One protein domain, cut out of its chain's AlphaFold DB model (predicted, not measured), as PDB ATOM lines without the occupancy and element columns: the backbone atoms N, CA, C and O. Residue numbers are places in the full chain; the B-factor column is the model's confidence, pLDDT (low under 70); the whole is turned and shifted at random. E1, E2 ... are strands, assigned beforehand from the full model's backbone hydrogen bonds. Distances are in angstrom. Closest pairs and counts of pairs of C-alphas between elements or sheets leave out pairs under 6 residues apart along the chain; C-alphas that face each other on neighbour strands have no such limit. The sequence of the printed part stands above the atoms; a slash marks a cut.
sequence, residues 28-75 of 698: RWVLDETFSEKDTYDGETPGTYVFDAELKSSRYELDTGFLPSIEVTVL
ATOM      1  N   ARG A  28      33.349   1.520  33.860       83.06
ATOM      2  CA  ARG A  28      34.128   0.546  33.090       83.06
ATOM      3  C   ARG A  28      33.131  -0.347  32.361       83.06
ATOM      4  O   ARG A  28      32.102  -0.670  32.935       83.06
ATOM      5  N   TRP A  29      33.445  -0.725  31.137       85.69
ATOM      6  CA  TRP A  29      32.673  -1.718  30.402       85.69
ATOM      7  C   TRP A  29      33.219  -3.095  30.761       85.69
ATOM      8  O   TRP A  29      34.438  -3.287  30.775       85.69
ATOM      9  N   VAL A  30      32.338  -4.007  31.145       85.25
ATOM     10  CA  VAL A  30      32.678  -5.381  31.515       85.25
ATOM     11  C   VAL A  30      31.865  -6.303  30.637       85.25
ATOM     12  O   VAL A  30      30.670  -6.091  30.480       85.25
ATOM     13  N   LEU A  31      32.535  -7.282  30.036       86.00
ATOM     14  CA  LEU A  31      31.877  -8.277  29.207       86.00
ATOM     15  C   LEU A  31      30.859  -9.041  30.060       86.00
ATOM     16  O   LEU A  31      31.218  -9.582  31.108       86.00
ATOM     17  N   ASP A  32      29.606  -9.064  29.624       84.44
ATOM     18  CA  ASP A  32      28.584  -9.917  30.209       84.44
ATOM     19  C   ASP A  32      28.643 -11.283  29.522       84.44
ATOM     20  O   ASP A  32      28.130 -11.473  28.418       84.44
ATOM     21  N   GLU A  33      29.280 -12.243  30.190       83.12
ATOM     22  CA  GLU A  33      29.415 -13.634  29.736       83.12
ATOM     23  C   GLU A  33      28.060 -14.349  29.563       83.12
ATOM     24  O   GLU A  33      27.986 -15.391  28.919       83.12
ATOM     25  N   THR A  34      26.977 -13.820  30.141       81.62
ATOM     26  CA  THR A  34      25.633 -14.416  30.066       81.62
ATOM     27  C   THR A  34      24.922 -14.059  28.766       81.62
ATOM     28  O   THR A  34      24.125 -14.854  28.264       81.62
ATOM     29  N   PHE A  35      25.169 -12.852  28.254       80.31
ATOM     30  CA  PHE A  35      24.515 -12.315  27.058       80.31
ATOM     31  C   PHE A  35      25.450 -12.219  25.848       80.31
ATOM     32  O   PHE A  35      24.970 -12.023  24.735       80.31
ATOM     33  N   SER A  36      26.757 -12.389  26.049       83.31
ATOM     34  CA  SER A  36      27.738 -12.537  24.972       83.31
ATOM     35  C   SER A  36      27.785 -13.978  24.470       83.31
ATOM     36  O   SER A  36      27.632 -14.926  25.237       83.31
ATOM     37  N   GLU A  37      28.057 -14.164  23.181       83.12
ATOM     38  CA  GLU A  37      28.202 -15.501  22.586       83.12
ATOM     39  C   GLU A  37      29.517 -16.195  22.981       83.12
ATOM     40  O   GLU A  37      29.654 -17.413  22.824       83.12
ATOM     41  N   LYS A  38      30.486 -15.423  23.484       80.62
ATOM     42  CA  LYS A  38      31.816 -15.865  23.921       80.62
ATOM     43  C   LYS A  38      32.181 -15.227  25.261       80.62
ATOM     44  O   LYS A  38      31.728 -14.134  25.588       80.62
ATOM     45  N   ASP A  39      33.035 -15.915  26.009       81.12
ATOM     46  CA  ASP A  39      33.502 -15.558  27.353       81.12
ATOM     47  C   ASP A  39      34.737 -14.637  27.361       81.12
ATOM     48  O   ASP A  39      35.130 -14.125  28.408       81.12
ATOM     49  N   THR A  40      35.332 -14.363  26.196       82.06
ATOM     50  CA  THR A  40      36.458 -13.431  26.039       82.06
ATOM     51  C   THR A  40      36.336 -12.609  24.762       82.06
ATOM     52  O   THR A  40      35.994 -13.164  23.724       82.06
ATOM     53  N   TYR A  41      36.681 -11.319  24.821       84.00
ATOM     54  CA  TYR A  41      36.731 -10.417  23.664       84.00
ATOM     55  C   TYR A  41      38.181 -10.038  23.339       84.00
ATOM     56  O   TYR A  41      38.840  -9.375  24.143       84.00
ATOM     57  N   ASP A  42      38.664 -10.457  22.171       80.62
ATOM     58  CA  ASP A  42      39.990 -10.141  21.614       80.62
ATOM     59  C   ASP A  42      39.933  -9.085  20.490       80.62
ATOM     60  O   ASP A  42      40.957  -8.500  20.150       80.62
ATOM     61  N   GLY A  43      38.732  -8.794  19.976       77.50
ATOM     62  CA  GLY A  43      38.497  -7.880  18.858       77.50
ATOM     63  C   GLY A  43      38.601  -8.525  17.472       77.50
ATOM     64  O   GLY A  43      38.342  -7.836  16.490       77.50
ATOM     65  N   GLU A  44      38.929  -9.815  17.392       71.00
ATOM     66  CA  GLU A  44      39.159 -10.551  16.138       71.00
ATOM     67  C   GLU A  44      38.204 -11.740  15.985       71.00
ATOM     68  O   GLU A  44      37.782 -12.067  14.878       71.00
ATOM     69  N   THR A  45      37.812 -12.380  17.089       77.69
ATOM     70  CA  THR A  45      36.947 -13.558  17.064       77.69
ATOM     71  C   THR A  45      35.506 -13.169  16.694       77.69
ATOM     72  O   THR A  45      34.882 -12.399  17.434       77.69
ATOM     73  N   PRO A  46      34.923 -13.733  15.616       78.88
ATOM     74  CA  PRO A  46      33.560 -13.411  15.202       78.88
ATOM     75  C   PRO A  46      32.511 -13.799  16.247       78.88
ATOM     76  O   PRO A  46      32.594 -14.864  16.869       78.88
ATOM     77  N   GLY A  47      31.509 -12.940  16.420       81.19
ATOM     78  CA  GLY A  47      30.411 -13.139  17.363       81.19
ATOM     79  C   GLY A  47      29.844 -11.834  17.915       81.19
ATOM     80  O   GLY A  47      30.382 -10.746  17.696       81.19
ATOM     81  N   THR A  48      28.739 -11.950  18.649       82.56
ATOM     82  CA  THR A  48      28.106 -10.823  19.348       82.56
ATOM     83  C   THR A  48      28.540 -10.774  20.815       82.56
ATOM     84  O   THR A  48      28.402 -11.749  21.558       82.56
ATOM     85  N   TYR A  49      29.050  -9.618  21.241       86.50
ATOM     86  CA  TYR A  49      29.584  -9.354  22.576       86.50
ATOM     87  C   TYR A  49      28.788  -8.241  23.251       86.50
ATOM     88  O   TYR A  49      28.661  -7.144  22.711       86.50
ATOM     89  N   VAL A  50      28.284  -8.498  24.453       86.56
ATOM     90  CA  VAL A  50      27.534  -7.524  25.251       86.56
ATOM     91  C   VAL A  50      28.397  -7.064  26.417       86.56
ATOM     92  O   VAL A  50      28.910  -7.872  27.185       86.56
ATOM     93  N   PHE A  51      28.553  -5.753  26.564       86.75
ATOM     94  CA  PHE A  51      29.297  -5.135  27.650       86.75
ATOM     95  C   PHE A  51      28.370  -4.330  28.548       86.75
ATOM     96  O   PHE A  51      27.785  -3.341  28.110       86.75
ATOM     97  N   ASP A  52      28.325  -4.683  29.824       85.69
ATOM     98  CA  ASP A  52      27.617  -3.928  30.845       85.69
ATOM     99  C   ASP A  52      28.507  -2.837  31.434       85.69
ATOM    100  O   ASP A  52      29.699  -3.033  31.706       85.69
ATOM    101  N   ALA A  53      27.934  -1.658  31.663       82.56
ATOM    102  CA  ALA A  53      28.651  -0.620  32.381       82.56
ATOM    103  C   ALA A  53      28.656  -0.932  33.886       82.56
ATOM    104  O   ALA A  53      27.611  -1.107  34.502       82.56
ATOM    105  N   GLU A  54      29.828  -0.894  34.518       82.50
ATOM    106  CA  GLU A  54      29.991  -0.898  35.972       82.50
ATOM    107  C   GLU A  54      30.510   0.463  36.450       82.50
ATOM    108  O   GLU A  54      31.449   1.036  35.887       82.50
ATOM    109  N   LEU A  55      29.961   0.985  37.547       77.38
ATOM    110  CA  LEU A  55      30.465   2.216  38.157       77.38
ATOM    111  C   LEU A  55      31.874   2.015  38.728       77.38
ATOM    112  O   LEU A  55      32.093   1.234  39.650       77.38
ATOM    113  N   LYS A  56      32.834   2.823  38.268       71.25
ATOM    114  CA  LYS A  56      34.215   2.777  38.777       71.25
ATOM    115  C   LYS A  56      34.372   3.447  40.150       71.25
ATOM    116  O   LYS A  56      35.422   3.334  40.779       71.25
ATOM    117  N   SER A  57      33.373   4.202  40.619       65.56
ATOM    118  CA  SER A  57      33.444   4.965  41.872       65.56
ATOM    119  C   SER A  57      32.422   4.486  42.897       65.56
ATOM    120  O   SER A  57      31.226   4.605  42.672       65.56
ATOM    121  N   SER A  58      32.893   4.105  44.087       61.81
ATOM    122  CA  SER A  58      32.066   3.759  45.256       61.81
ATOM    123  C   SER A  58      31.336   4.945  45.907       61.81
ATOM    124  O   SER A  58      30.712   4.794  46.952       61.81
ATOM    125  N   ARG A  59      31.446   6.152  45.334       61.75
ATOM    126  CA  ARG A  59      30.809   7.377  45.853       61.75
ATOM    127  C   ARG A  59      29.402   7.615  45.299       61.75
ATOM    128  O   ARG A  59      28.767   8.584  45.705       61.75
ATOM    129  N   TYR A  60      28.959   6.780  44.365       66.50
ATOM    130  CA  TYR A  60      27.664   6.877  43.703       66.50
ATOM    131  C   TYR A  60      27.003   5.499  43.710       66.50
ATOM    132  O   TYR A  60      27.667   4.504  43.439       66.50
ATOM    133  N   GLU A  61      25.713   5.457  44.027       63.47
ATOM    134  CA  GLU A  61      24.883   4.251  44.051       63.47
ATOM    135  C   GLU A  61      23.649   4.523  43.183       63.47
ATOM    136  O   GLU A  61      23.133   5.648  43.188       63.47
ATOM    137  N   LEU A  62      23.216   3.539  42.387       66.56
ATOM    138  CA  LEU A  62      21.989   3.666  41.601       66.56
ATOM    139  C   LEU A  62      20.780   3.463  42.516       66.56
ATOM    140  O   LEU A  62      20.635   2.410  43.124       66.56
ATOM    141  N   ASP A  63      19.910   4.469  42.572       58.97
ATOM    142  CA  ASP A  63      18.681   4.438  43.375       58.97
ATOM    143  C   ASP A  63      17.616   3.536  42.716       58.97
ATOM    144  O   ASP A  63      17.093   2.610  43.332       58.97
ATOM    145  N   THR A  64      17.358   3.734  41.415       54.03
ATOM    146  CA  THR A  64      16.475   2.880  40.600       54.03
ATOM    147  C   THR A  64      16.886   2.930  39.124       54.03
ATOM    148  O   THR A  64      16.680   3.949  38.463       54.03
ATOM    149  N   GLY A  65      17.458   1.851  38.590       60.69
ATOM    150  CA  GLY A  65      17.806   1.730  37.171       60.69
ATOM    151  C   GLY A  65      18.859   0.654  36.921       60.69
ATOM    152  O   GLY A  65      19.543   0.233  37.850       60.69
ATOM    153  N   PHE A  66      18.979   0.223  35.670       65.62
ATOM    154  CA  PHE A  66      20.109  -0.576  35.204       65.62
ATOM    155  C   PHE A  66      21.114   0.356  34.533       65.62
ATOM    156  O   PHE A  66      20.736   1.372  33.941       65.62
ATOM    157  N   LEU A  67      22.396   0.037  34.674       77.38
ATOM    158  CA  LEU A  67      23.428   0.682  33.878       77.38
ATOM    159  C   LEU A  67      23.253   0.264  32.406       77.38
ATOM    160  O   LEU A  67      22.676  -0.790  32.144       77.38
ATOM    161  N   PRO A  68      23.653   1.112  31.444       80.12
ATOM    162  CA  PRO A  68      23.525   0.774  30.033       80.12
ATOM    163  C   PRO A  68      24.425  -0.412  29.675       80.12
ATOM    164  O   PRO A  68      25.498  -0.570  30.262       80.12
ATOM    165  N   SER A  69      24.003  -1.162  28.662       83.06
ATOM    166  CA  SER A  69      24.795  -2.202  28.007       83.06
ATOM    167  C   SER A  69      25.092  -1.776  26.569       83.06
ATOM    168  O   SER A  69      24.295  -1.057  25.957       83.06
ATOM    169  N   ILE A  70      26.241  -2.184  26.034       85.19
ATOM    170  CA  ILE A  70      26.626  -1.979  24.634       85.19
ATOM    171  C   ILE A  70      26.794  -3.342  23.981       85.19
ATOM    172  O   ILE A  70      27.476  -4.200  24.528       85.19
ATOM    173  N   GLU A  71      26.206  -3.511  22.805       86.38
ATOM    174  CA  GLU A  71      26.386  -4.688  21.961       86.38
ATOM    175  C   GLU A  71      27.407  -4.374  20.860       86.38
ATOM    176  O   GLU A  71      27.329  -3.330  20.208       86.38
ATOM    177  N   VAL A  72      28.389  -5.255  20.694       81.69
ATOM    178  CA  VAL A  72      29.453  -5.181  19.691       81.69
ATOM    179  C   VAL A  72      29.440  -6.484  18.906       81.69
ATOM    180  O   VAL A  72      29.675  -7.545  19.475       81.69
ATOM    181  N   THR A  73      29.203  -6.408  17.602       76.81
ATOM    182  CA  THR A  73      29.257  -7.571  16.709       76.81
ATOM    183  C   THR A  73      30.563  -7.546  15.927       76.81
ATOM    184  O   THR A  73      30.862  -6.560  15.253       76.81
ATOM    185  N   VAL A  74      31.340  -8.625  16.023       75.69
ATOM    186  CA  VAL A  74      32.524  -8.874  15.190       75.69
ATOM    187  C   VAL A  74      32.098  -9.817  14.071       75.69
ATOM    188  O   VAL A  74      31.608 -10.914  14.341       75.69
ATOM    189  N   LEU A  75      32.232  -9.376  12.822       65.62
ATOM    190  CA  LEU A  75      31.890 -10.171  11.642       65.62
ATOM    191  C   LEU A  75      33.068 -11.088  11.261       65.62
ATOM    192  O   LEU A  75      34.214 -10.708  11.501       65.62
TER     193      LEU A  75
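AT A GLANCE: This is residues 28 to 75 of the 698 residues of an uncharacterized protein of Clostridium sp. AF37-7 (UniProt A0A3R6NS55). With little regular structure, this is a narrow strip of three strands, long E2 between short E1 and E3, with a long loop from each end of E2; residues 58 to 65 stick out. The printed part has 48 residues, 19 in strands, and no named helix: all strand. E1, E2, E3 form an antiparallel meander, each strand beside the one before. It is loose, radius of gyration of the C-alphas 12.5 A, spanning 37 by 17 by 14 A.

HOW THE PARTS SIT: Edge strand E1, residues 28 to 31, forms a hairpin with inner strand E2, residues 47 to 55, at 144 degrees; N 30 and O 52 are 2.9 A apart. E2 and edge strand E3, residues 69 to 74, form another at 153 degrees; N 49 and O 72 are 2.8 A apart.

IN THESE COORDINATES: E1 begins at C-alpha 28 (34.128, 0.546, 33.090). E2 is 25.8 A long, E3 16.4 A. E3 ends at C-alpha 74 (32.524, -8.874, 15.190).

THE WHOLE: The printed part has no cut. Both links are long. Residues 57 to 66 and 75 have pLDDT under 70.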